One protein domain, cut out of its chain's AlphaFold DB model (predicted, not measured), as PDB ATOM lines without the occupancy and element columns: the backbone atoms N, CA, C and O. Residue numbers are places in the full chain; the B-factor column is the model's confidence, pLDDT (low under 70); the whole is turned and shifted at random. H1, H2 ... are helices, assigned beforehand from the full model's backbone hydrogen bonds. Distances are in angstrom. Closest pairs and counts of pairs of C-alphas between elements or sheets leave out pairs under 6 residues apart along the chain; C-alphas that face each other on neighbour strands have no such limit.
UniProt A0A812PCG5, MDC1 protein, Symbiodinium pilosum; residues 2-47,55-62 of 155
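This is residues 2 to 47 and 55 to 62 of the 155 residues of the protein "MDC1 protein" of Symbiodinium pilosum (UniProt A0A812PCG5). This is a loose, elongated arrangement of helices with no common core: H2 and H3 lie toward opposite ends of the longest axis, and H1 and H4 form a small touching pair off to one side between them. After H2 the long stretch 24 to 36 folds back along H2 before it leads to H3, and residues 41 to 47 stick out free at the far end. The printed part has 54 residues with four named helices, H1, H2, H3 and H4 in chain order, and no named strand; the class is all helix. The whole is loose, with a radius of gyration of the C-alphas of 13.1 A, and the C-alphas span 42 by 23 by 16 A.

Find C-alpha 2 at (190.055, 163.637, 190.766); from there H1, residues 2 to 6, runs 6.3 A. Look next at C-alpha 14 at (183.454, 169.137, 175.186), where H2, residues 14 to 23, begins its 14.7 A. H3, residues 37 to 46, measures 14.0 A. H4, residues 55 to 62, runs 10.6 A to C-alpha 62 at (181.206, 167.002, 197.209).

H1 and H4 touch, and their closest C-alphas, those of Ile 5 and Leu 59, are 5.8 A apart. H3 and H4 are close but not clearly touching, with the C-alphas of Glu 40 and Leu 55 closest at 7.2 A. Their lines are about perpendicular, but only just, at 71 degrees. H2 is apart from H1, H3 and H4, and H1 is apart from H3. In H1, H2, H3 and H4 every O i to N i+4 pair is within hydrogen-bond range.

The two C-alphas farthest apart are those of Gly 24 and Arg 47, at 41.7 A. Residues 48 to 54 are not printed, and C-alphas 47 and 55 lie 14.3 A apart across this cut. The link from H1 to H2 is short, and that from H2 to H3 is long, with 13 residues. The mean pLDDT of the printed part is 96.1, and no printed residue is under 70.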
ATOM      1  N   MET A   2     190.377 163.855 189.341       97.06
ATOM      2  CA  MET A   2     190.055 163.637 190.766       97.06
ATOM      3  C   MET A   2     189.967 164.920 191.613       97.06
ATOM      4  O   MET A   2     188.986 165.108 192.317       97.06
ATOM      5  N   CYS A   3     190.925 165.847 191.490       97.62
ATOM      6  CA  CYS A   3     190.859 167.121 192.220       97.62
ATOM      7  C   CYS A   3     189.590 167.929 191.897       97.62
ATOM      8  O   CYS A   3     189.010 168.508 192.803       97.62
ATOM      9  N   ALA A   4     189.147 167.936 190.634       97.19
ATOM     10  CA  ALA A   4     187.942 168.652 190.215       97.19
ATOM     11  C   ALA A   4     186.673 168.036 190.827       97.19
ATOM     12  O   ALA A   4     185.765 168.767 191.214       97.19
ATOM     13  N   ILE A   5     186.642 166.704 190.967       97.56
ATOM     14  CA  ILE A   5     185.554 165.994 191.653       97.56
ATOM     15  C   ILE A   5     185.528 166.393 193.131       97.56
ATOM     16  O   ILE A   5     184.487 166.808 193.626       97.56
ATOM     17  N   CYS A   6     186.680 166.347 193.810       97.81
ATOM     18  CA  CYS A   6     186.794 166.731 195.221       97.81
ATOM     19  C   CYS A   6     186.353 168.173 195.504       97.81
ATOM     20  O   CYS A   6     185.822 168.448 196.574       97.81
ATOM     21  N   THR A   7     186.563 169.093 194.559       95.75
ATOM     22  CA  THR A   7     186.130 170.491 194.696       95.75
ATOM     23  C   THR A   7     184.674 170.723 194.282       95.75
ATOM     24  O   THR A   7     184.233 171.867 194.283       95.75
ATOM     25  N   GLY A   8     183.943 169.687 193.853       95.19
ATOM     26  CA  GLY A   8     182.568 169.819 193.358       95.19
ATOM     27  C   GLY A   8     182.452 170.603 192.046       95.19
ATOM     28  O   GLY A   8     181.403 171.187 191.762       95.19
ATOM     29  N   ALA A   9     183.522 170.650 191.246       94.75
ATOM     30  CA  ALA A   9     183.555 171.431 190.012       94.75
ATOM     31  C   ALA A   9     182.508 170.941 189.001       94.75
ATOM     32  O   ALA A   9     182.067 169.793 189.025       94.75
ATOM     33  N   HIS A  10     182.116 171.815 188.081       94.25
ATOM     34  CA  HIS A  10     181.240 171.437 186.981       94.25
ATOM     35  C   HIS A  10     182.062 170.671 185.946       94.25
ATOM     36  O   HIS A  10     183.008 171.201 185.362       94.25
ATOM     37  N   ILE A  11     181.743 169.389 185.770       95.75
ATOM     38  CA  ILE A  11     182.432 168.517 184.822       95.75
ATOM     39  C   ILE A  11     181.514 168.316 183.627       95.75
ATOM     40  O   ILE A  11     180.525 167.589 183.702       95.75
ATOM     41  N   LEU A  12     181.855 168.993 182.537       95.75
ATOM     42  CA  LEU A  12     181.045 169.059 181.329       95.75
ATOM     43  C   LEU A  12     181.726 168.326 180.171       95.75
ATOM     44  O   LEU A  12     182.951 168.161 180.144       95.75
ATOM     45  N   SER A  13     180.931 167.906 179.196       95.75
ATOM     46  CA  SER A  13     181.417 167.401 177.920       95.75
ATOM     47  C   SER A  13     182.028 168.531 177.082       95.75
ATOM     48  O   SER A  13     181.744 169.719 177.264       95.75
ATOM     49  N   PHE A  14     182.863 168.165 176.109       95.69
ATOM     50  CA  PHE A  14     183.454 169.137 175.186       95.69
ATOM     51  C   PHE A  14     182.401 169.875 174.337       95.69
ATOM     52  O   PHE A  14     182.658 170.980 173.855       95.69
ATOM     53  N   ASP A  15     181.204 169.307 174.178       97.31
ATOM     54  CA  ASP A  15     180.127 169.929 173.405       97.31
ATOM     55  C   ASP A  15     179.612 171.224 174.046       97.31
ATOM     56  O   ASP A  15     179.189 172.120 173.316       97.31
ATOM     57  N   TYR A  16     179.784 171.406 175.362       97.88
ATOM     58  CA  TYR A  16     179.514 172.686 176.025       97.88
ATOM     59  C   TYR A  16     180.334 173.829 175.423       97.88
ATOM     60  O   TYR A  16     179.821 174.910 175.132       97.88
ATOM     61  N   VAL A  17     181.626 173.582 175.187       97.62
ATOM     62  CA  VAL A  17     182.543 174.580 174.627       97.62
ATOM     63  C   VAL A  17     182.140 174.928 173.194       97.62
ATOM     64  O   VAL A  17     182.200 176.097 172.805       97.62
ATOM     65  N   LYS A  18     181.687 173.940 172.410       98.19
ATOM     66  CA  LYS A  18     181.169 174.175 171.053       98.19
ATOM     67  C   LYS A  18     179.906 175.033 171.084       98.19
ATOM     68  O   LYS A  18     179.857 176.035 170.375       98.19
ATOM     69  N   ALA A  19     178.952 174.688 171.947       98.06
ATOM     70  CA  ALA A  19     177.703 175.425 172.100       98.06
ATOM     71  C   ALA A  19     177.946 176.874 172.552       98.06
ATOM     72  O   ALA A  19     177.377 177.806 171.986       98.06
ATOM     73  N   CYS A  20     178.864 177.092 173.502       98.25
ATOM     74  CA  CYS A  20     179.247 178.436 173.932       98.25
ATOM     75  C   CYS A  20     179.866 179.255 172.792       98.25
ATOM     76  O   CYS A  20     179.564 180.439 172.626       98.25
ATOM     77  N   ARG A  21     180.730 178.626 171.985       98.25
ATOM     78  CA  ARG A  21     181.357 179.275 170.828       98.25
ATOM     79  C   ARG A  21     180.319 179.691 169.788       98.25
ATOM     80  O   ARG A  21     180.411 180.794 169.265       98.25
ATOM     81  N   GLU A  22     179.355 178.827 169.492       98.12
ATOM     82  CA  GLU A  22     178.287 179.099 168.523       98.12
ATOM     83  C   GLU A  22     177.328 180.189 169.009       98.12
ATOM     84  O   GLU A  22     176.937 181.058 168.234       98.12
ATOM     85  N   ALA A  23     177.006 180.197 170.304       97.69
ATOM     86  CA  ALA A  23     176.157 181.218 170.911       97.69
ATOM     87  C   ALA A  23     176.873 182.564 171.144       97.69
ATOM     88  O   ALA A  23     176.210 183.568 171.407       97.69
ATOM     89  N   GLY A  24     178.211 182.590 171.116       98.25
ATOM     90  CA  GLY A  24     179.020 183.764 171.464       98.25
ATOM     91  C   GLY A  24     178.971 184.147 172.951       98.25
ATOM     92  O   GLY A  24     179.332 185.266 173.309       98.25
ATOM     93  N   ARG A  25     178.503 183.244 173.822       97.88
ATOM     94  CA  ARG A  25     178.352 183.439 175.274       97.88
ATOM     95  C   ARG A  25     178.311 182.096 175.998       97.88
ATOM     96  O   ARG A  25     178.129 181.064 175.364       97.88
ATOM     97  N   LEU A  26     178.398 182.117 177.328       97.25
ATOM     98  CA  LEU A  26     178.090 180.937 178.137       97.25
ATOM     99  C   LEU A  26     176.604 180.573 177.986       97.25
ATOM    100  O   LEU A  26     175.720 181.438 178.068       97.25
ATOM    101  N   VAL A  27     176.352 179.298 177.699       97.19
ATOM    102  CA  VAL A  27     175.009 178.707 177.626       97.19
ATOM    103  C   VAL A  27     174.704 177.958 178.921       97.19
ATOM    104  O   VAL A  27     175.577 177.843 179.777       97.19
ATOM    105  N   ASP A  28     173.469 177.486 179.088       96.44
ATOM    106  CA  ASP A  28     173.138 176.646 180.240       96.44
ATOM    107  C   ASP A  28     173.923 175.326 180.204       96.44
ATOM    108  O   ASP A  28     174.154 174.753 179.139       96.44
ATOM    109  N   GLU A  29     174.359 174.867 181.372       95.19
ATOM    110  CA  GLU A  29     175.301 173.753 181.512       95.19
ATOM    111  C   GLU A  29     174.601 172.393 181.609       95.19
ATOM    112  O   GLU A  29     175.235 171.357 181.392       95.19
ATOM    113  N   THR A  30     173.309 172.391 181.956       92.38
ATOM    114  CA  THR A  30     172.543 171.214 182.397       92.38
ATOM    115  C   THR A  30     172.625 170.050 181.410       92.38
ATOM    116  O   THR A  30     172.871 168.908 181.805       92.38
ATOM    117  N   ASP A  31     172.496 170.345 180.116       92.31
ATOM    118  CA  ASP A  31     172.508 169.341 179.046       92.31
ATOM    119  C   ASP A  31     173.913 168.822 178.708       92.31
ATOM    120  O   ASP A  31     174.062 167.821 178.005       92.31
ATOM    121  N   PHE A  32     174.954 169.475 179.225       95.81
ATOM    122  CA  PHE A  32     176.345 169.157 178.925       95.81
ATOM    123  C   PHE A  32     177.086 168.500 180.084       95.81
ATOM    124  O   PHE A  32     178.271 168.199 179.940       95.81
ATOM    125  N   VAL A  33     176.430 168.259 181.221       93.94
ATOM    126  CA  VAL A  33     177.026 167.505 182.332       93.94
ATOM    127  C   VAL A  33     177.526 166.156 181.822       93.94
ATOM    128  O   VAL A  33     176.795 165.414 181.162       93.94
ATOM    129  N   LEU A  34     178.791 165.841 182.111       94.81
ATOM    130  CA  LEU A  34     179.423 164.615 181.640       94.81
ATOM    131  C   LEU A  34     178.704 163.388 182.218       94.81
ATOM    132  O   LEU A  34     178.629 163.223 183.436       94.81
ATOM    133  N   LYS A  35     178.229 162.511 181.332       92.19
ATOM    134  CA  LYS A  35     177.617 161.217 181.659       92.19
ATOM    135  C   LYS A  35     178.359 160.131 180.889       92.19
ATOM    136  O   LYS A  35     178.273 160.082 179.665       92.19
ATOM    137  N   ASP A  36     179.105 159.291 181.596       93.12
ATOM    138  CA  ASP A  36     179.862 158.185 180.999       93.12
ATOM    139  C   ASP A  36     179.493 156.871 181.688       93.12
ATOM    140  O   ASP A  36     180.239 156.326 182.501       93.12
ATOM    141  N   GLU A  37     178.298 156.371 181.371       95.00
ATOM    142  CA  GLU A  37     177.718 155.178 182.002       95.00
ATOM    143  C   GLU A  37     178.611 153.937 181.845       95.00
ATOM    144  O   GLU A  37     178.684 153.090 182.737       95.00
ATOM    145  N   VAL A  38     179.338 153.837 180.725       96.25
ATOM    146  CA  VAL A  38     180.238 152.712 180.445       96.25
ATOM    147  C   VAL A  38     181.435 152.742 181.389       96.25
ATOM    148  O   VAL A  38     181.734 151.732 182.039       96.25
ATOM    149  N   CYS A  39     182.120 153.884 181.498       95.50
ATOM    150  CA  CYS A  39     183.251 154.018 182.411       95.50
ATOM    151  C   CYS A  39     182.808 153.963 183.875       95.50
ATOM    152  O   CYS A  39     183.516 153.377 184.696       95.50
ATOM    153  N   GLU A  40     181.638 154.509 184.207       96.88
ATOM    154  CA  GLU A  40     181.065 154.461 185.551       96.88
ATOM    155  C   GLU A  40     180.774 153.022 186.000       96.88
ATOM    156  O   GLU A  40     181.231 152.599 187.069       96.88
ATOM    157  N   ALA A  41     180.111 152.225 185.157       96.88
ATOM    158  CA  ALA A  41     179.850 150.814 185.433       96.88
ATOM    159  C   ALA A  41     181.150 149.995 185.517       96.88
ATOM    160  O   ALA A  41     181.320 149.157 186.412       96.88
ATOM    161  N   ALA A  42     182.103 150.247 184.612       96.69
ATOM    162  CA  ALA A  42     183.406 149.591 184.640       96.69
ATOM    163  C   ALA A  42     184.189 149.926 185.921       96.69
ATOM    164  O   ALA A  42     184.802 149.031 186.513       96.69
ATOM    165  N   PHE A  43     184.136 151.184 186.367       96.19
ATOM    166  CA  PHE A  43     184.737 151.642 187.616       96.19
ATOM    167  C   PHE A  43     184.098 150.943 188.819       96.19
ATOM    168  O   PHE A  43     184.822 150.316 189.596       96.19
ATOM    169  N   ALA A  44     182.764 150.966 188.934       96.50
ATOM    170  CA  ALA A  44     182.034 150.318 190.025       96.50
ATOM    171  C   ALA A  44     182.397 148.833 190.147       96.50
ATOM    172  O   ALA A  44     182.756 148.357 191.227       96.50
ATOM    173  N   ARG A  45     182.403 148.115 189.017       96.56
ATOM    174  CA  ARG A  45     182.774 146.697 188.958       96.56
ATOM    175  C   ARG A  45     184.218 146.462 189.399       96.56
ATOM    176  O   ARG A  45     184.463 145.579 190.216       96.56
ATOM    177  N   LYS A  46     185.175 147.248 188.891       95.19
ATOM    178  CA  LYS A  46     186.604 147.120 189.246       95.19
ATOM    179  C   LYS A  46     186.854 147.368 190.738       95.19
ATOM    180  O   LYS A  46     187.772 146.784 191.305       95.19
ATOM    181  N   ARG A  47     186.050 148.233 191.355       94.38
ATOM    182  CA  ARG A  47     186.153 148.657 192.759       94.38
ATOM    183  C   ARG A  47     185.250 147.882 193.725       94.38
ATOM    184  O   ARG A  47     185.234 148.169 194.924       94.38
ATOM    185  N   LEU A  55     179.305 159.665 188.512       96.25
ATOM    186  CA  LEU A  55     180.052 160.909 188.644       96.25
ATOM    187  C   LEU A  55     179.143 162.037 189.137       96.25
ATOM    188  O   LEU A  55     179.549 162.803 190.008       96.25
ATOM    189  N   ALA A  56     177.911 162.109 188.627       94.69
ATOM    190  CA  ALA A  56     176.937 163.112 189.045       94.69
ATOM    191  C   ALA A  56     176.661 163.013 190.552       94.69
ATOM    192  O   ALA A  56     176.793 164.000 191.269       94.69
ATOM    193  N   ALA A  57     176.396 161.804 191.057       95.12
ATOM    194  CA  ALA A  57     176.174 161.588 192.487       95.12
ATOM    195  C   ALA A  57     177.412 161.925 193.341       95.12
ATOM    196  O   ALA A  57     177.278 162.432 194.452       95.12
ATOM    197  N   ALA A  58     178.621 161.657 192.838       96.69
ATOM    198  CA  ALA A  58     179.851 162.032 193.528       96.69
ATOM    199  C   ALA A  58     180.040 163.558 193.591       96.69
ATOM    200  O   ALA A  58     180.419 164.081 194.636       96.69
ATOM    201  N   LEU A  59     179.745 164.279 192.506       96.50
ATOM    202  CA  LEU A  59     179.810 165.742 192.474       96.50
ATOM    203  C   LEU A  59     178.794 166.383 193.421       96.50
ATOM    204  O   LEU A  59     179.161 167.301 194.152       96.50
ATOM    205  N   GLU A  60     177.563 165.871 193.461       95.06
ATOM    206  CA  GLU A  60     176.554 166.333 194.420       95.06
ATOM    207  C   GLU A  60     177.019 166.106 195.863       95.06
ATOM    208  O   GLU A  60     177.024 167.045 196.655       95.06
ATOM    209  N   ARG A  61     177.564 164.923 196.187       96.00
ATOM    210  CA  ARG A  61     178.156 164.674 197.515       96.00
ATOM    211  C   ARG A  61     179.247 165.682 197.877       96.00
ATOM    212  O   ARG A  61     179.255 166.148 199.014       96.00
ATOM    213  N   ALA A  62     180.153 166.013 196.953       96.69
ATOM    214  CA  ALA A  62     181.206 167.002 197.209       96.69
ATOM    215  C   ALA A  62     180.639 168.400 197.508       96.69
ATOM    216  O   ALA A  62     181.185 169.123 198.342       96.69
TER     217      ALA A  62